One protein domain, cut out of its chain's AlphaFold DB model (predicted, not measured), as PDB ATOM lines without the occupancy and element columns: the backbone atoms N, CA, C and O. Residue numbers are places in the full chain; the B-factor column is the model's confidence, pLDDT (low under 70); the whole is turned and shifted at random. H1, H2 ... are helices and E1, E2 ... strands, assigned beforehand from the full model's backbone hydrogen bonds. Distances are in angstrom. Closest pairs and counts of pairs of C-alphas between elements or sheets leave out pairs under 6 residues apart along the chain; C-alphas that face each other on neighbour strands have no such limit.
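What this domain is: This is residues 232 to 364 of the 364 residues of an uncharacterized protein of Alphaproteobacteria bacterium (UniProt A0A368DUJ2). Two four-stranded sheets are joined where E4 runs on into E5 at 84 degrees, and helix H2 packs on both. The first, strongly twisted sheet makes three layers, with H1 over one face and H2 and H5 over the other; the second makes two, with H2 over one face. The printed part has 133 residues with five named helices and eight named strands, in the order E1 E2 E3 H1 E4 E5 E6 E7 E8 H2 H3 H4 H5. The sheets run E3, E2, E1, E4, mixed, and E5, E6, E7, E8, antiparallel; the class is mixed, helices and strands. The whole is compact, with a radius of gyration of the C-alphas of 14.6 A and spans of 44 by 37 by 26 A.

Where its parts are: Find C-alpha 233 at (55.654, -20.592, -15.934); from there E1, residues 233 to 239, runs 20.1 A. Next come E2, 251 to 255, E3, 260 to 263, and H1, 268 to 278, 15.1 A long. E4, 281 to 287, runs 19.7 A, followed by E5, 289 to 292, E6, 296 to 300, E7, 306 to 310, and E8, 313 to 315. Then look for H2, 320 to 329, 14.2 A, H3, 332 to 335, H4, 337 to 341, and H5, 343 to 357, 19.4 A, ending at C-alpha 357 (50.587, -6.888, -19.357).

How they stand to each other: E1, E2 and E3 form a meander, each strand the antiparallel neighbour of the one before: look at N 237 and O 252, 2.7 A, and N 261 and O 253, 3.0 A. E4 is parallel to E1, with N 285 and O 236 at 2.8 A. E3, H1 and E4 make a split strand-helix-strand unit, E2 and E1 between its strands, with a right-handed crossover. H1 is on this sheet at a height of 8.7 A; C-alphas Val 272 and Thr 282 of H1 and E4 come closest, 5.6 A. H2 and H5 are on the opposite face, at heights of 8.4 A and 9.6 A. E5 to E8 form a second meander: N 290 and O 298 are 2.8 A apart, N 309 and O 297 2.8 A, N 308 and O 315 2.8 A. H2 is on this sheet at a height of 7.9 A, its closest C-alphas to E5 being Met 327 and Thr 292, 5.5 A. H2 and H5 only just touch, with 3 pairs of C-alphas within 8 A, by residues 353 to 357 of H5 alone; the closest are Lys 329 and Val 357, 6.6 A. H3 only grazes the second sheet; H4 only grazes the first. In H1, H2 and H4 every O i to N i+4 pair is within hydrogen-bond range, in H5 10 of 11; H3 is too short for one.

The domain as a whole: The farthest C-alphas, Tyr 278 and Gly 312, are 46.5 A apart. The printed part has no cut, and E1 to E2 is the one long link, 11 residues. Mean pLDDT of the printed part is 89.6; residues 359 to 364 are under 70.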
ATOM      1  N   LYS A 232      58.617 -19.044 -13.475       94.38
ATOM      2  CA  LYS A 232      57.968 -20.251 -12.932       94.38
ATOM      3  C   LYS A 232      57.121 -20.936 -13.993       94.38
ATOM      4  O   LYS A 232      56.957 -22.156 -13.958       94.38
ATOM      5  N   GLU A 233      56.568 -20.142 -14.903       95.31
ATOM      6  CA  GLU A 233      55.654 -20.592 -15.934       95.31
ATOM      7  C   GLU A 233      55.867 -19.866 -17.266       95.31
ATOM      8  O   GLU A 233      56.089 -18.657 -17.301       95.31
ATOM      9  N   VAL A 234      55.767 -20.627 -18.358       96.62
ATOM     10  CA  VAL A 234      55.838 -20.152 -19.738       96.62
ATOM     11  C   VAL A 234      54.723 -20.776 -20.582       96.62
ATOM     12  O   VAL A 234      54.500 -21.986 -20.561       96.62
ATOM     13  N   PHE A 235      54.063 -19.962 -21.401       97.31
ATOM     14  CA  PHE A 235      53.123 -20.409 -22.424       97.31
ATOM     15  C   PHE A 235      53.688 -20.161 -23.821       97.31
ATOM     16  O   PHE A 235      54.000 -19.025 -24.173       97.31
ATOM     17  N   PHE A 236      53.745 -21.204 -24.647       97.31
ATOM     18  CA  PHE A 236      53.970 -21.068 -26.084       97.31
ATOM     19  C   PHE A 236      52.637 -21.050 -26.827       97.31
ATOM     20  O   PHE A 236      51.870 -22.007 -26.790       97.31
ATOM     21  N   ILE A 237      52.355 -19.963 -27.526       97.31
ATOM     22  CA  ILE A 237      51.122 -19.739 -28.272       97.31
ATOM     23  C   ILE A 237      51.448 -19.873 -29.754       97.31
ATOM     24  O   ILE A 237      52.292 -19.145 -30.280       97.31
ATOM     25  N   LYS A 238      50.790 -20.811 -30.433       96.31
ATOM     26  CA  LYS A 238      51.049 -21.117 -31.844       96.31
ATOM     27  C   LYS A 238      49.748 -21.302 -32.624       96.31
ATOM     28  O   LYS A 238      48.719 -21.632 -32.028       96.31
ATOM     29  N   PRO A 239      49.751 -21.107 -33.951       95.75
ATOM     30  CA  PRO A 239      48.576 -21.424 -34.744       95.75
ATOM     31  C   PRO A 239      48.383 -22.947 -34.801       95.75
ATOM     32  O   PRO A 239      49.345 -23.711 -34.856       95.75
ATOM     33  N   LYS A 240      47.131 -23.417 -34.823       94.56
ATOM     34  CA  LYS A 240      46.821 -24.854 -34.940       94.56
ATOM     35  C   LYS A 240      47.285 -25.456 -36.279       94.56
ATOM     36  O   LYS A 240      47.505 -26.661 -36.361       94.56
ATOM     37  N   SER A 241      47.450 -24.621 -37.305       93.31
ATOM     38  CA  SER A 241      48.021 -24.932 -38.624       93.31
ATOM     39  C   SER A 241      48.823 -23.727 -39.115       93.31
ATOM     40  O   SER A 241      48.417 -22.601 -38.865       93.31
ATOM     41  N   PHE A 242      49.919 -23.918 -39.844       91.50
ATOM     42  CA  PHE A 242      50.657 -22.799 -40.456       91.50
ATOM     43  C   PHE A 242      50.129 -22.411 -41.845       91.50
ATOM     44  O   PHE A 242      50.490 -21.369 -42.388       91.50
ATOM     45  N   SER A 243      49.243 -23.221 -42.432       92.69
ATOM     46  CA  SER A 243      48.686 -22.948 -43.758       92.69
ATOM     47  C   SER A 243      47.866 -21.655 -43.745       92.69
ATOM     48  O   SER A 243      46.890 -21.549 -43.009       92.69
ATOM     49  N   GLY A 244      48.238 -20.672 -44.569       90.19
ATOM     50  CA  GLY A 244      47.543 -19.378 -44.654       90.19
ATOM     51  C   GLY A 244      47.967 -18.333 -43.613       90.19
ATOM     52  O   GLY A 244      47.398 -17.241 -43.611       90.19
ATOM     53  N   VAL A 245      48.954 -18.636 -42.762       92.25
ATOM     54  CA  VAL A 245      49.622 -17.634 -41.915       92.25
ATOM     55  C   VAL A 245      50.575 -16.806 -42.777       92.25
ATOM     56  O   VAL A 245      51.304 -17.357 -43.599       92.25
ATOM     57  N   SER A 246      50.547 -15.483 -42.618       87.50
ATOM     58  CA  SER A 246      51.300 -14.547 -43.464       87.50
ATOM     59  C   SER A 246      52.694 -14.204 -42.941       87.50
ATOM     60  O   SER A 246      53.484 -13.588 -43.648       87.50
ATOM     61  N   GLU A 247      52.964 -14.515 -41.677       87.56
ATOM     62  CA  GLU A 247      54.176 -14.132 -40.954       87.56
ATOM     63  C   GLU A 247      55.089 -15.349 -40.754       87.56
ATOM     64  O   GLU A 247      54.613 -16.463 -40.534       87.56
ATOM     65  N   SER A 248      56.404 -15.131 -40.789       84.19
ATOM     66  CA  SER A 248      57.434 -16.174 -40.682       84.19
ATOM     67  C   SER A 248      57.831 -16.479 -39.231       84.19
ATOM     68  O   SER A 248      59.014 -16.622 -38.929       84.19
ATOM     69  N   PHE A 249      56.850 -16.518 -38.329       88.00
ATOM     70  CA  PHE A 249      57.048 -16.942 -36.945       88.00
ATOM     71  C   PHE A 249      56.490 -18.347 -36.721       88.00
ATOM     72  O   PHE A 249      55.587 -18.792 -37.429       88.00
ATOM     73  N   SER A 250      57.003 -19.034 -35.707       89.75
ATOM     74  CA  SER A 250      56.549 -20.354 -35.278       89.75
ATOM     75  C   SER A 250      55.768 -20.310 -33.961       89.75
ATOM     76  O   SER A 250      54.852 -21.111 -33.767       89.75
ATOM     77  N   ALA A 251      56.071 -19.363 -33.066       95.44
ATOM     78  CA  ALA A 251      55.408 -19.236 -31.768       95.44
ATOM     79  C   ALA A 251      55.537 -17.828 -31.157       95.44
ATOM     80  O   ALA A 251      56.461 -17.073 -31.467       95.44
ATOM     81  N   ILE A 252      54.620 -17.508 -30.241       96.44
ATOM     82  CA  ILE A 252      54.771 -16.456 -29.227       96.44
ATOM     83  C   ILE A 252      55.039 -17.128 -27.885       96.44
ATOM     84  O   ILE A 252      54.330 -18.061 -27.529       96.44
ATOM     85  N   MET A 253      56.008 -16.642 -27.125       96.31
ATOM     86  CA  MET A 253      56.192 -16.996 -25.723       96.31
ATOM     87  C   MET A 253      55.584 -15.909 -24.840       96.31
ATOM     88  O   MET A 253      55.815 -14.723 -25.079       96.31
ATOM     89  N   LEU A 254      54.829 -16.322 -23.826       96.38
ATOM     90  CA  LEU A 254      54.410 -15.499 -22.695       96.38
ATOM     91  C   LEU A 254      55.006 -16.096 -21.419       96.38
ATOM     92  O   LEU A 254      54.698 -17.242 -21.100       96.38
ATOM     93  N   ASP A 255      55.819 -15.335 -20.694       95.06
ATOM     94  CA  ASP A 255      56.316 -15.742 -19.373       95.06
ATOM     95  C   ASP A 255      55.448 -15.196 -18.224       95.06
ATOM     96  O   ASP A 255      54.579 -14.344 -18.422       95.06
ATOM     97  N   ASP A 256      55.685 -15.678 -17.003       93.25
ATOM     98  CA  ASP A 256      54.966 -15.265 -15.791       93.25
ATOM     99  C   ASP A 256      55.240 -13.822 -15.329       93.25
ATOM    100  O   ASP A 256      54.515 -13.310 -14.469       93.25
ATOM    101  N   ASN A 257      56.214 -13.143 -15.941       90.88
ATOM    102  CA  ASN A 257      56.472 -11.714 -15.773       90.88
ATOM    103  C   ASN A 257      55.692 -10.851 -16.780       90.88
ATOM    104  O   ASN A 257      55.708  -9.625 -16.679       90.88
ATOM    105  N   GLY A 258      54.974 -11.472 -17.723       90.62
ATOM    106  CA  GLY A 258      54.194 -10.791 -18.752       90.62
ATOM    107  C   GLY A 258      54.988 -10.415 -20.005       90.62
ATOM    108  O   GLY A 258      54.480  -9.651 -20.830       90.62
ATOM    109  N   ASN A 259      56.207 -10.930 -20.185       92.12
ATOM    110  CA  ASN A 259      56.991 -10.677 -21.389       92.12
ATOM    111  C   ASN A 259      56.419 -11.467 -22.568       92.12
ATOM    112  O   ASN A 259      56.160 -12.664 -22.462       92.12
ATOM    113  N   LEU A 260      56.232 -10.784 -23.702       92.88
ATOM    114  CA  LEU A 260      55.698 -11.356 -24.940       92.88
ATOM    115  C   LEU A 260      56.745 -11.318 -26.051       92.88
ATOM    116  O   LEU A 260      56.974 -10.262 -26.652       92.88
ATOM    117  N   GLU A 261      57.299 -12.481 -26.379       93.31
ATOM    118  CA  GLU A 261      58.354 -12.641 -27.383       93.31
ATOM    119  C   GLU A 261      57.894 -13.513 -28.555       93.31
ATOM    120  O   GLU A 261      57.099 -14.427 -28.377       93.31
ATOM    121  N   THR A 262      58.380 -13.241 -29.763       92.81
ATOM    122  CA  THR A 262      58.078 -14.023 -30.977       92.81
ATOM    123  C   THR A 262      59.319 -14.753 -31.466       92.81
ATOM    124  O   THR A 262      60.406 -14.177 -31.454       92.81
ATOM    125  N   PHE A 263      59.140 -15.971 -31.975       92.62
ATOM    126  CA  PHE A 263      60.222 -16.824 -32.466       92.62
ATOM    127  C   PHE A 263      59.967 -17.229 -33.915       92.62
ATOM    128  O   PHE A 263      58.827 -17.522 -34.269       92.62
ATOM    129  N   ALA A 264      61.006 -17.229 -34.753       85.69
ATOM    130  CA  ALA A 264      60.884 -17.489 -36.189       85.69
ATOM    131  C   ALA A 264      60.747 -18.986 -36.525       85.69
ATOM    132  O   ALA A 264      59.846 -19.375 -37.265       85.69
ATOM    133  N   ALA A 265      61.619 -19.818 -35.954       83.94
ATOM    134  CA  ALA A 265      61.787 -21.224 -36.328       83.94
ATOM    135  C   ALA A 265      61.827 -22.183 -35.121       83.94
ATOM    136  O   ALA A 265      62.347 -23.283 -35.210       83.94
ATOM    137  N   LEU A 266      61.208 -21.790 -34.006       91.25
ATOM    138  CA  LEU A 266      61.182 -22.568 -32.767       91.25
ATOM    139  C   LEU A 266      60.490 -23.936 -32.912       91.25
ATOM    140  O   LEU A 266      59.296 -24.013 -33.233       91.25
ATOM    141  N   ASN A 267      61.196 -24.995 -32.538       92.19
ATOM    142  CA  ASN A 267      60.667 -26.325 -32.300       92.19
ATOM    143  C   ASN A 267      59.990 -26.391 -30.920       92.19
ATOM    144  O   ASN A 267      60.586 -26.771 -29.906       92.19
ATOM    145  N   THR A 268      58.701 -26.036 -30.890       92.56
ATOM    146  CA  THR A 268      57.918 -25.961 -29.645       92.56
ATOM    147  C   THR A 268      57.910 -27.269 -28.859       92.56
ATOM    148  O   THR A 268      57.895 -27.257 -27.634       92.56
ATOM    149  N   ASP A 269      57.926 -28.411 -29.543       91.25
ATOM    150  CA  ASP A 269      57.777 -29.707 -28.883       91.25
ATOM    151  C   ASP A 269      59.066 -30.098 -28.145       91.25
ATOM    152  O   ASP A 269      59.012 -30.683 -27.059       91.25
ATOM    153  N   LEU A 270      60.227 -29.744 -28.704       92.44
ATOM    154  CA  LEU A 270      61.523 -29.940 -28.063       92.44
ATOM    155  C   LEU A 270      61.713 -28.978 -26.886       92.44
ATOM    156  O   LEU A 270      62.075 -29.419 -25.792       92.44
ATOM    157  N   ILE A 271      61.432 -27.687 -27.079       94.75
ATOM    158  CA  ILE A 271      61.664 -26.687 -26.032       94.75
ATOM    159  C   ILE A 271      60.726 -26.869 -24.834       94.75
ATOM    160  O   ILE A 271      61.175 -26.777 -23.695       94.75
ATOM    161  N   VAL A 272      59.458 -27.239 -25.057       95.06
ATOM    162  CA  VAL A 272      58.506 -27.553 -23.976       95.06
ATOM    163  C   VAL A 272      59.008 -28.728 -23.140       95.06
ATOM    164  O   VAL A 272      58.941 -28.691 -21.911       95.06
ATOM    165  N   GLN A 273      59.541 -29.775 -23.775       92.81
ATOM    166  CA  GLN A 273      60.134 -30.900 -23.047       92.81
ATOM    167  C   GLN A 273      61.373 -30.479 -22.257       92.81
ATOM    168  O   GLN A 273      61.558 -30.928 -21.126       92.81
ATOM    169  N   LEU A 274      62.225 -29.647 -22.853       93.50
ATOM    170  CA  LEU A 274      63.457 -29.166 -22.241       93.50
ATOM    171  C   LEU A 274      63.161 -28.287 -21.020       93.50
ATOM    172  O   LEU A 274      63.667 -28.580 -19.939       93.50
ATOM    173  N   PHE A 275      62.292 -27.284 -21.152       95.06
ATOM    174  CA  PHE A 275      61.902 -26.400 -20.053       95.06
ATOM    175  C   PHE A 275      61.231 -27.161 -18.908       95.06
ATOM    176  O   PHE A 275      61.647 -27.014 -17.759       95.06
ATOM    177  N   ASN A 276      60.283 -28.059 -19.205       94.56
ATOM    178  CA  ASN A 276      59.633 -28.861 -18.164       94.56
ATOM    179  C   ASN A 276      60.628 -29.763 -17.414       94.56
ATOM    180  O   ASN A 276      60.526 -29.909 -16.199       94.56
ATOM    181  N   ARG A 277      61.619 -30.346 -18.107       90.56
ATOM    182  CA  ARG A 277      62.681 -31.142 -17.460       90.56
ATOM    183  C   ARG A 277      63.644 -30.296 -16.637       90.56
ATOM    184  O   ARG A 277      64.180 -30.797 -15.655       90.56
ATOM    185  N   TYR A 278      63.871 -29.052 -17.046       91.31
ATOM    186  CA  TYR A 278      64.682 -28.097 -16.298       91.31
ATOM    187  C   TYR A 278      63.953 -27.569 -15.046       91.31
ATOM    188  O   TYR A 278      64.597 -27.151 -14.090       91.31
ATOM    189  N   GLY A 279      62.616 -27.643 -15.019       93.12
ATOM    190  CA  GLY A 279      61.774 -27.224 -13.892       93.12
ATOM    191  C   GLY A 279      60.925 -25.977 -14.157       93.12
ATOM    192  O   GLY A 279      60.281 -25.481 -13.238       93.12
ATOM    193  N   ILE A 280      60.896 -25.483 -15.399       95.38
ATOM    194  CA  ILE A 280      60.042 -24.370 -15.831       95.38
ATOM    195  C   ILE A 280      58.731 -24.956 -16.346       95.38
ATOM    196  O   ILE A 280      58.719 -25.673 -17.354       95.38
ATOM    197  N   LYS A 281      57.612 -24.652 -15.679       96.00
ATOM    198  CA  LYS A 281      56.309 -25.176 -16.092       96.00
ATOM    199  C   LYS A 281      55.930 -24.589 -17.445       96.00
ATOM    200  O   LYS A 281      55.694 -23.392 -17.553       96.00
ATOM    201  N   THR A 282      55.884 -25.430 -18.472       96.12
ATOM    202  CA  THR A 282      55.718 -24.959 -19.848       96.12
ATOM    203  C   THR A 282      54.574 -25.665 -20.544       96.12
ATOM    204  O   THR A 282      54.541 -26.897 -20.602       96.12
ATOM    205  N   GLU A 283      53.662 -24.885 -21.118       95.31
ATOM    206  CA  GLU A 283      52.482 -25.377 -21.828       95.31
ATOM    207  C   GLU A 283      52.373 -24.748 -23.221       95.31
ATOM    208  O   GLU A 283      52.913 -23.679 -23.495       95.31
ATOM    209  N   THR A 284      51.680 -25.431 -24.133       95.50
ATOM    210  CA  THR A 284      51.399 -24.912 -25.476       95.50
ATOM    211  C   THR A 284      49.912 -24.647 -25.637       95.50
ATOM    212  O   THR A 284      49.093 -25.522 -25.366       95.50
ATOM    213  N   ILE A 285      49.571 -23.462 -26.135       96.12
ATOM    214  CA  ILE A 285      48.215 -23.066 -26.505       96.12
ATOM    215  C   ILE A 285      48.160 -22.990 -28.027       96.12
ATOM    216  O   ILE A 285      48.860 -22.198 -28.659       96.12
ATOM    217  N   SER A 286      47.343 -23.852 -28.628       95.31
ATOM    218  CA  SER A 286      47.150 -23.864 -30.082       95.31
ATOM    219  C   SER A 286      45.855 -23.151 -30.430       95.31
ATOM    220  O   SER A 286      44.803 -23.586 -29.977       95.31
ATOM    221  N   LEU A 287      45.923 -22.097 -31.239       96.38
ATOM    222  CA  LEU A 287      44.750 -21.293 -31.591       96.38
ATOM    223  C   LEU A 287      44.128 -21.748 -32.913       96.38
ATOM    224  O   LEU A 287      44.847 -22.020 -33.876       96.38
ATOM    225  N   LYS A 288      42.800 -21.794 -32.973       95.38
ATOM    226  CA  LYS A 288      41.978 -21.950 -34.184       95.38
ATOM    227  C   LYS A 288      41.324 -20.634 -34.603       95.38
ATOM    228  O   LYS A 288      40.894 -20.507 -35.752       95.38
ATOM    229  N   GLU A 289      41.254 -19.675 -33.686       94.81
ATOM    230  CA  GLU A 289      40.681 -18.355 -33.886       94.81
ATOM    231  C   GLU A 289      41.565 -17.271 -33.254       94.81
ATOM    232  O   GLU A 289      42.121 -17.430 -32.170       94.81
ATOM    233  N   VAL A 290      41.685 -16.138 -33.944       94.38
ATOM    234  CA  VAL A 290      42.284 -14.917 -33.403       94.38
ATOM    235  C   VAL A 290      41.308 -13.780 -33.639       94.38
ATOM    236  O   VAL A 290      40.961 -13.493 -34.782       94.38
ATOM    237  N   PHE A 291      40.873 -13.118 -32.574       92.38
ATOM    238  CA  PHE A 291      39.880 -12.053 -32.648       92.38
ATOM    239  C   PHE A 291      40.446 -10.725 -32.137       92.38
ATOM    240  O   PHE A 291      41.055 -10.643 -31.071       92.38
ATOM    241  N   THR A 292      40.211  -9.654 -32.891       89.81
ATOM    242  CA  THR A 292      40.559  -8.282 -32.512       89.81
ATOM    243  C   THR A 292      39.385  -7.362 -32.835       89.81
ATOM    244  O   THR A 292      38.826  -7.464 -33.924       89.81
ATOM    245  N   ASP A 293      39.027  -6.442 -31.936       83.56
ATOM    246  CA  ASP A 293      37.910  -5.523 -32.212       83.56
ATOM    247  C   ASP A 293      38.245  -4.551 -33.367       83.56
ATOM    248  O   ASP A 293      37.358  -4.134 -34.103       83.56
ATOM    249  N   GLU A 294      39.531  -4.234 -33.571       79.19
ATOM    250  CA  GLU A 294      40.000  -3.280 -34.591       79.19
ATOM    251  C   GLU A 294      40.284  -3.915 -35.961       79.19
ATOM    252  O   GLU A 294      39.934  -3.357 -36.997       79.19
ATOM    253  N   THR A 295      40.976  -5.062 -35.984       78.50
ATOM    254  CA  THR A 295      41.539  -5.656 -37.215       78.50
ATOM    255  C   THR A 295      40.763  -6.875 -37.723       78.50
ATOM    256  O   THR A 295      41.201  -7.555 -38.653       78.50
ATOM    257  N   GLY A 296      39.590  -7.136 -37.138       85.50
ATOM    258  CA  GLY A 296      38.721  -8.254 -37.488       85.50
ATOM    259  C   GLY A 296      39.159  -9.569 -36.847       85.50
ATOM    260  O   GLY A 296      39.811  -9.586 -35.797       85.50
ATOM    261  N   SER A 297      38.794 -10.682 -37.483       91.69
ATOM    262  CA  SER A 297      39.117 -12.025 -37.003       91.69
ATOM    263  C   SER A 297      39.879 -12.844 -38.034       91.69
ATOM    264  O   SER A 297      39.692 -12.690 -39.240       91.69
ATOM    265  N   CYS A 298      40.732 -13.735 -37.547       93.88
ATOM    266  CA  CYS A 298      41.242 -14.860 -38.305       93.88
ATOM    267  C   CYS A 298      40.648 -16.153 -37.765       93.88
ATOM    268  O   CYS A 298      40.563 -16.336 -36.551       93.88
ATOM    269  N   SER A 299      40.325 -17.084 -38.656       94.12
ATOM    270  CA  SER A 299      39.870 -18.419 -38.270       94.12
ATOM    271  C   SER A 299      40.364 -19.464 -39.264       94.12
ATOM    272  O   SER A 299      40.699 -19.143 -40.409       94.12
ATOM    273  N   LEU A 300      40.396 -20.724 -38.837       93.38
ATOM    274  CA  LEU A 300      40.629 -21.852 -39.734       93.38
ATOM    275  C   LEU A 300      39.385 -22.177 -40.561       93.38
ATOM    276  O   LEU A 300      38.261 -22.202 -40.059       93.38
ATOM    277  N   ASP A 301      39.589 -22.442 -41.848       90.44
ATOM    278  CA  ASP A 301      38.574 -23.069 -42.686       90.44
ATOM    279  C   ASP A 301      38.530 -24.599 -42.457       90.44
ATOM    280  O   ASP A 301      39.410 -25.158 -41.794       90.44
ATOM    281  N   PRO A 302      37.523 -25.313 -42.999       90.44
ATOM    282  CA  PRO A 302      37.445 -26.770 -42.873       90.44
ATOM    283  C   PRO A 302      38.641 -27.532 -43.467       90.44
ATOM    284  O   PRO A 302      38.842 -28.694 -43.127       90.44
ATOM    285  N   ALA A 303      39.431 -26.904 -44.344       90.56
ATOM    286  CA  ALA A 303      40.653 -27.476 -44.909       90.56
ATOM    287  C   ALA A 303      41.896 -27.189 -44.042       90.56
ATOM    288  O   ALA A 303      43.011 -27.543 -44.425       90.56
ATOM    289  N   GLY A 304      41.730 -26.547 -42.880       91.62
ATOM    290  CA  GLY A 304      42.823 -26.219 -41.970       91.62
ATOM    291  C   GLY A 304      43.708 -25.076 -42.463       91.62
ATOM    292  O   GLY A 304      44.869 -24.991 -42.056       91.62
ATOM    293  N   ARG A 305      43.190 -24.198 -43.331       93.56
ATOM    294  CA  ARG A 305      43.881 -22.992 -43.794       93.56
ATOM    295  C   ARG A 305      43.306 -21.747 -43.126       93.56
ATOM    296  O   ARG A 305      42.093 -21.556 -43.065       93.56
ATOM    297  N   TRP A 306      44.188 -20.875 -42.657       94.88
ATOM    298  CA  TRP A 306      43.810 -19.591 -42.089       94.88
ATOM    299  C   TRP A 306      43.310 -18.620 -43.151       94.88
ATOM    300  O   TRP A 306      43.868 -18.499 -44.249       94.88
ATOM    301  N   TYR A 307      42.277 -17.876 -42.780       92.88
ATOM    302  CA  TYR A 307      41.788 -16.719 -43.512       92.88
ATOM    303  C   TYR A 307      41.412 -15.610 -42.531       92.88
ATOM    304  O   TYR A 307      41.048 -15.882 -41.389       92.88
ATOM    305  N   GLN A 308      41.483 -14.366 -42.994       92.38
ATOM    306  CA  GLN A 308      41.045 -13.182 -42.266       92.38
ATOM    307  C   GLN A 308      39.668 -12.733 -42.772       92.38
ATOM    308  O   GLN A 308      39.400 -12.757 -43.977       92.38
ATOM    309  N   LEU A 309      38.797 -12.316 -41.856       87.38
ATOM    310  CA  LEU A 309      37.505 -11.692 -42.126       87.38
ATOM    311  C   LEU A 309      37.592 -10.188 -41.860       87.38
ATOM    312  O   LEU A 309      37.695  -9.762 -40.711       87.38
ATOM    313  N   ILE A 310      37.501  -9.386 -42.924       82.56
ATOM    314  CA  ILE A 310      37.455  -7.917 -42.845       82.56
ATOM    315  C   ILE A 310      36.192  -7.435 -43.556       82.56
ATOM    316  O   ILE A 310      36.025  -7.674 -44.753       82.56
ATOM    317  N   GLY A 311      35.278  -6.782 -42.830       78.31
ATOM    318  CA  GLY A 311      34.038  -6.244 -43.411       78.31
ATOM    319  C   GLY A 311      33.199  -7.293 -44.159       78.31
ATOM    320  O   GLY A 311      32.657  -7.007 -45.222       78.31
ATOM    321  N   GLY A 312      33.174  -8.538 -43.664       77.56
ATOM    322  CA  GLY A 312      32.467  -9.668 -44.285       77.56
ATOM    323  C   GLY A 312      33.192 -10.339 -45.461       77.56
ATOM    324  O   GLY A 312      32.712 -11.349 -45.975       77.56
ATOM    325  N   ARG A 313      34.358  -9.835 -45.885       83.19
ATOM    326  CA  ARG A 313      35.168 -10.436 -46.957       83.19
ATOM    327  C   ARG A 313      36.224 -11.377 -46.385       83.19
ATOM    328  O   ARG A 313      36.917 -11.027 -45.433       83.19
ATOM    329  N   LYS A 314      36.369 -12.554 -47.004       87.75
ATOM    330  CA  LYS A 314      37.404 -13.546 -46.673       87.75
ATOM    331  C   LYS A 314      38.679 -13.282 -47.468       87.75
ATOM    332  O   LYS A 314      38.656 -13.320 -48.696       87.75
ATOM    333  N   ILE A 315      39.793 -13.091 -46.770       88.19
ATOM    334  CA  ILE A 315      41.130 -12.918 -47.345       88.19
ATOM    335  C   ILE A 315      41.981 -14.115 -46.914       88.19
ATOM    336  O   ILE A 315      42.106 -14.390 -45.726       88.19
ATOM    337  N   ARG A 316      42.571 -14.857 -47.861       82.56
ATOM    338  CA  ARG A 316      43.369 -16.078 -47.592       82.56
ATOM    339  C   ARG A 316      44.798 -15.771 -47.121       82.56
ATOM    340  O   ARG A 316      45.759 -16.340 -47.636       82.56
ATOM    341  N   ASN A 317      44.909 -14.830 -46.194       86.75
ATOM    342  CA  ASN A 317      46.149 -14.369 -45.599       86.75
ATOM    343  C   ASN A 317      45.831 -13.896 -44.181       86.75
ATOM    344  O   ASN A 317      45.070 -12.943 -44.032       86.75
ATOM    345  N   CYS A 318      46.349 -14.574 -43.158       90.81
ATOM    346  CA  CYS A 318      46.145 -14.180 -41.769       90.81
ATOM    347  C   CYS A 318      47.450 -13.666 -41.146       90.81
ATOM    348  O   CYS A 318      48.392 -14.456 -41.006       90.81
ATOM    349  N   PRO A 319      47.495 -12.401 -40.690       93.19
ATOM    350  CA  PRO A 319      48.588 -11.872 -39.878       93.19
ATOM    351  C   PRO A 319      48.457 -12.358 -38.424       93.19
ATOM    352  O   PRO A 319      48.200 -11.591 -37.492       93.19
ATOM    353  N   PHE A 320      48.570 -13.678 -38.255       94.69
ATOM    354  CA  PHE A 320      48.263 -14.413 -37.032       94.69
ATOM    355  C   PHE A 320      49.005 -13.882 -35.804       94.69
ATOM    356  O   PHE A 320      48.382 -13.668 -34.766       94.69
ATOM    357  N   PHE A 321      50.317 -13.679 -35.886       94.81
ATOM    358  CA  PHE A 321      51.151 -13.359 -34.731       94.81
ATOM    359  C   PHE A 321      50.930 -11.922 -34.277       94.81
ATOM    360  O   PHE A 321      50.706 -11.677 -33.088       94.81
ATOM    361  N   SER A 322      50.905 -10.973 -35.213       93.12
ATOM    362  CA  SER A 322      50.579  -9.580 -34.897       93.12
ATOM    363  C   SER A 322      49.169  -9.434 -34.302       93.12
ATOM    364  O   SER A 322      49.006  -8.767 -33.274       93.12
ATOM    365  N   MET A 323      48.162 -10.113 -34.868       94.25
ATOM    366  CA  MET A 323      46.799 -10.116 -34.328       94.25
ATOM    367  C   MET A 323      46.718 -10.824 -32.975       94.25
ATOM    368  O   MET A 323      46.035 -10.332 -32.082       94.25
ATOM    369  N   THR A 324      47.443 -11.927 -32.778       95.56
ATOM    370  CA  THR A 324      47.463 -12.656 -31.501       95.56
ATOM    371  C   THR A 324      48.038 -11.786 -30.394       95.56
ATOM    372  O   THR A 324      47.448 -11.696 -29.323       95.56
ATOM    373  N   ARG A 325      49.132 -11.055 -30.646       94.25
ATOM    374  CA  ARG A 325      49.682 -10.114 -29.656       94.25
ATOM    375  C   ARG A 325      48.667  -9.038 -29.269       94.25
ATOM    376  O   ARG A 325      48.528  -8.746 -28.083       94.25
ATOM    377  N   LYS A 326      47.930  -8.476 -30.236       93.31
ATOM    378  CA  LYS A 326      46.839  -7.522 -29.958       93.31
ATOM    379  C   LYS A 326      45.702  -8.169 -29.166       93.31
ATOM    380  O   LYS A 326      45.233  -7.596 -28.190       93.31
ATOM    381  N   MET A 327      45.294  -9.377 -29.552       94.94
ATOM    382  CA  MET A 327      44.248 -10.139 -28.874       94.94
ATOM    383  C   MET A 327      44.604 -10.412 -27.409       94.94
ATOM    384  O   MET A 327      43.748 -10.252 -26.543       94.94
ATOM    385  N   LEU A 328      45.855 -10.792 -27.127       93.88
ATOM    386  CA  LEU A 328      46.354 -11.017 -25.769       93.88
ATOM    387  C   LEU A 328      46.333  -9.721 -24.953       93.88
ATOM    388  O   LEU A 328      45.763  -9.697 -23.866       93.88
ATOM    389  N   LYS A 329      46.869  -8.626 -25.507       90.75
ATOM    390  CA  LYS A 329      46.871  -7.311 -24.847       90.75
ATOM    391  C   LYS A 329      45.465  -6.816 -24.513       90.75
ATOM    392  O   LYS A 329      45.250  -6.322 -23.416       90.75
ATOM    393  N   ASN A 330      44.503  -7.007 -25.413       91.31
ATOM    394  CA  ASN A 330      43.130  -6.525 -25.229       91.31
ATOM    395  C   ASN A 330      42.211  -7.552 -24.551       91.31
ATOM    396  O   ASN A 330      41.026  -7.292 -24.365       91.31
ATOM    397  N   ARG A 331      42.738  -8.729 -24.186       93.50
ATOM    398  CA  ARG A 331      41.981  -9.847 -23.597       93.50
ATOM    399  C   ARG A 331      40.814 -10.335 -24.456       93.50
ATOM    400  O   ARG A 331      39.824 -10.873 -23.965       93.50
ATOM    401  N   ASN A 332      40.957 -10.208 -25.768       93.75
ATOM    402  CA  ASN A 332      39.929 -10.595 -26.724       93.75
ATOM    403  C   ASN A 332      39.811 -12.112 -26.907       93.75
ATOM    404  O   ASN A 332      38.782 -12.584 -27.385       93.75
ATOM    405  N   TYR A 333      40.804 -12.879 -26.448       93.81
ATOM    406  CA  TYR A 333      40.752 -14.342 -26.439       93.81
ATOM    407  C   TYR A 333      39.575 -14.888 -25.623       93.81
ATOM    408  O   TYR A 333      39.070 -15.951 -25.959       93.81
ATOM    409  N   LEU A 334      39.068 -14.158 -24.621       92.94
ATOM    410  CA  LEU A 334      37.894 -14.559 -23.827       92.94
ATOM    411  C   LEU A 334      36.631 -14.784 -24.674       92.94
ATOM    412  O   LEU A 334      35.709 -15.466 -24.236       92.94
ATOM    413  N   LYS A 335      36.576 -14.181 -25.868       90.88
ATOM    414  CA  LYS A 335      35.458 -14.288 -26.812       90.88
ATOM    415  C   LYS A 335      35.636 -15.434 -27.820       90.88
ATOM    416  O   LYS A 335      34.749 -15.645 -28.637       90.88
ATOM    417  N   THR A 336      36.776 -16.127 -27.799       92.44
ATOM    418  CA  THR A 336      37.142 -17.134 -28.809       92.44
ATOM    419  C   THR A 336      36.736 -18.543 -28.395       92.44
ATOM    420  O   THR A 336      36.632 -18.851 -27.205       92.44
ATOM    421  N   VAL A 337      36.577 -19.431 -29.380       91.00
ATOM    422  CA  VAL A 337      36.305 -20.860 -29.120       91.00
ATOM    423  C   VAL A 337      37.445 -21.513 -28.329       91.00
ATOM    424  O   VAL A 337      37.206 -22.369 -27.477       91.00
ATOM    425  N   ASP A 338      38.683 -21.080 -28.585       93.62
ATOM    426  CA  ASP A 338      39.883 -21.657 -27.982       93.62
ATOM    427  C   ASP A 338      39.920 -21.443 -26.463       93.62
ATOM    428  O   ASP A 338      40.405 -22.317 -25.745       93.62
ATOM    429  N   PHE A 339      39.354 -20.338 -25.960       93.06
ATOM    430  CA  PHE A 339      39.219 -20.098 -24.521       93.06
ATOM    431  C   PHE A 339      38.351 -21.156 -23.845       93.06
ATOM    432  O   PHE A 339      38.703 -21.655 -22.781       93.06
ATOM    433  N   VAL A 340      37.239 -21.540 -24.473       90.88
ATOM    434  CA  VAL A 340      36.340 -22.565 -23.929       90.88
ATOM    435  C   VAL A 340      37.007 -23.940 -23.978       90.88
ATOM    436  O   VAL A 340      36.982 -24.673 -22.991       90.88
ATOM    437  N   GLU A 341      37.638 -24.283 -25.104       91.56
ATOM    438  CA  GLU A 341      38.273 -25.592 -25.303       91.56
ATOM    439  C   GLU A 341      39.528 -25.802 -24.438       91.56
ATOM    440  O   GLU A 341      39.796 -26.919 -23.999       91.56
ATOM    441  N   GLN A 342      40.305 -24.745 -24.185       94.38
ATOM    442  CA  GLN A 342      41.569 -24.783 -23.434       94.38
ATOM    443  C   GLN A 342      41.485 -23.960 -22.135       94.38
ATOM    444  O   GLN A 342      42.470 -23.353 -21.706       94.38
ATOM    445  N   ASN A 343      40.306 -23.948 -21.498       91.50
ATOM    446  CA  ASN A 343      39.965 -23.068 -20.374       91.50
ATOM    447  C   ASN A 343      41.010 -23.060 -19.248       91.50
ATOM    448  O   ASN A 343      41.430 -21.996 -18.810       91.50
ATOM    449  N   THR A 344      41.500 -24.224 -18.816       92.00
ATOM    450  CA  THR A 344      42.498 -24.313 -17.734       92.00
ATOM    451  C   THR A 344      43.779 -23.532 -18.042       92.00
ATOM    452  O   THR A 344      44.295 -22.825 -17.176       92.00
ATOM    453  N   ASN A 345      44.277 -23.624 -19.278       92.44
ATOM    454  CA  ASN A 345      45.513 -22.958 -19.690       92.44
ATOM    455  C   ASN A 345      45.257 -21.460 -19.875       92.44
ATOM    456  O   ASN A 345      46.038 -20.630 -19.417       92.44
ATOM    457  N   PHE A 346      44.120 -21.109 -20.482       94.06
ATOM    458  CA  PHE A 346      43.743 -19.716 -20.690       94.06
ATOM    459  C   PHE A 346      43.448 -18.957 -19.401       94.06
ATOM    460  O   PHE A 346      43.788 -17.784 -19.329       94.06
ATOM    461  N   VAL A 347      42.850 -19.585 -18.385       94.06
ATOM    462  CA  VAL A 347      42.615 -18.944 -17.080       94.06
ATOM    463  C   VAL A 347      43.940 -18.526 -16.447       94.06
ATOM    464  O   VAL A 347      44.078 -17.393 -16.000       94.06
ATOM    465  N   ARG A 348      44.945 -19.402 -16.485       94.62
ATOM    466  CA  ARG A 348      46.277 -19.128 -15.924       94.62
ATOM    467  C   ARG A 348      47.051 -18.099 -16.745       94.62
ATOM    468  O   ARG A 348      47.654 -17.186 -16.189       94.62
ATOM    469  N   LEU A 349      46.965 -18.188 -18.071       95.12
ATOM    470  CA  LEU A 349      47.483 -17.161 -18.974       95.12
ATOM    471  C   LEU A 349      46.821 -15.794 -18.713       95.12
ATOM    472  O   LEU A 349      47.496 -14.766 -18.695       95.12
ATOM    473  N   ASP A 350      45.508 -15.763 -18.475       94.19
ATOM    474  CA  ASP A 350      44.745 -14.540 -18.217       94.19
ATOM    475  C   ASP A 350      45.137 -13.886 -16.884       94.19
ATOM    476  O   ASP A 350      45.192 -12.659 -16.800       94.19
ATOM    477  N   GLU A 351      45.472 -14.674 -15.860       93.25
ATOM    478  CA  GLU A 351      46.019 -14.169 -14.593       93.25
ATOM    479  C   GLU A 351      47.336 -13.407 -14.803       93.25
ATOM    480  O   GLU A 351      47.487 -12.290 -14.293       93.25
ATOM    481  N   ILE A 352      48.253 -13.958 -15.604       93.50
ATOM    482  CA  ILE A 352      49.522 -13.305 -15.966       93.50
ATOM    483  C   ILE A 352      49.249 -11.992 -16.712       93.50
ATOM    484  O   ILE A 352      49.769 -10.936 -16.335       93.50
ATOM    485  N   ILE A 353      48.383 -12.028 -17.734       92.50
ATOM    486  CA  ILE A 353      48.049 -10.851 -18.552       92.50
ATOM    487  C   ILE A 353      47.449  -9.727 -17.702       92.50
ATOM    488  O   ILE A 353      47.872  -8.574 -17.813       92.50
ATOM    489  N   ARG A 354      46.500 -10.041 -16.811       91.00
ATOM    490  CA  ARG A 354      45.891  -9.045 -15.912       91.00
ATOM    491  C   ARG A 354      46.910  -8.415 -14.971       91.00
ATOM    492  O   ARG A 354      46.828  -7.220 -14.689       91.00
ATOM    493  N   LYS A 355      47.836  -9.216 -14.447       88.00
ATOM    494  CA  LYS A 355      48.781  -8.771 -13.424       88.00
ATOM    495  C   LYS A 355      49.899  -7.901 -13.995       88.00
ATOM    496  O   LYS A 355      50.287  -6.941 -13.331       88.00
ATOM    497  N   HIS A 356      50.384  -8.221 -15.194       84.81
ATOM    498  CA  HIS A 356      51.625  -7.654 -15.727       84.81
ATOM    499  C   HIS A 356      51.443  -6.895 -17.046       84.81
ATOM    500  O   HIS A 356      51.931  -5.775 -17.180       84.81
ATOM    501  N   VAL A 357      50.692  -7.451 -17.998       76.44
ATOM    502  CA  VAL A 357      50.587  -6.888 -19.357       76.44
ATOM    503  C   VAL A 357      49.684  -5.653 -19.394       76.44
ATOM    504  O   VAL A 357      50.002  -4.679 -20.069       76.44
ATOM    505  N   LEU A 358      48.574  -5.666 -18.649       74.69
ATOM    506  CA  LEU A 358      47.636  -4.539 -18.626       74.69
ATOM    507  C   LEU A 358      48.104  -3.361 -17.766       74.69
ATOM    508  O   LEU A 358      47.823  -2.216 -18.110       74.69
ATOM    509  N   LYS A 359      48.825  -3.611 -16.666       60.62
ATOM    510  CA  LYS A 359      49.293  -2.534 -15.774       60.62
ATOM    511  C   LYS A 359      50.334  -1.632 -16.439       60.62
ATOM    512  O   LYS A 359      50.272  -0.424 -16.269       60.62
ATOM    513  N   GLY A 360      51.208  -2.188 -17.281       51.88
ATOM    514  CA  GLY A 360      52.174  -1.404 -18.062       51.88
ATOM    515  C   GLY A 360      51.565  -0.535 -19.175       51.88
ATOM    516  O   GLY A 360      52.304   0.180 -19.837       51.88
ATOM    517  N   SER A 361      50.246  -0.601 -19.409       48.56
ATOM    518  CA  SER A 361      49.539   0.196 -20.425       48.56
ATOM    519  C   SER A 361      48.797   1.412 -19.853       48.56
ATOM    520  O   SER A 361      48.231   2.174 -20.634       48.56
ATOM    521  N   VAL A 362      48.739   1.567 -18.525       43.91
ATOM    522  CA  VAL A 362      47.948   2.622 -17.856       43.91
ATOM    523  C   VAL A 362      48.834   3.694 -17.202       43.91
ATOM    524  O   VAL A 362      48.362   4.806 -16.997       43.91
ATOM    525  N   ASP A 363      50.122   3.410 -16.982       37.09
ATOM    526  CA  ASP A 363      51.089   4.348 -16.382       37.09
ATOM    527  C   ASP A 363      52.097   4.923 -17.409       37.09
ATOM    528  O   ASP A 363      53.249   5.197 -17.071       37.09
ATOM    529  N   GLY A 364      51.679   5.063 -18.675       35.28
ATOM    530  CA  GLY A 364      52.445   5.715 -19.749       35.28
ATOM    531  C   GLY A 364      52.030   7.160 -19.975       35.28
ATOM    532  O   GLY A 364      50.809   7.377 -20.147       35.28
TER     533      GLY A 364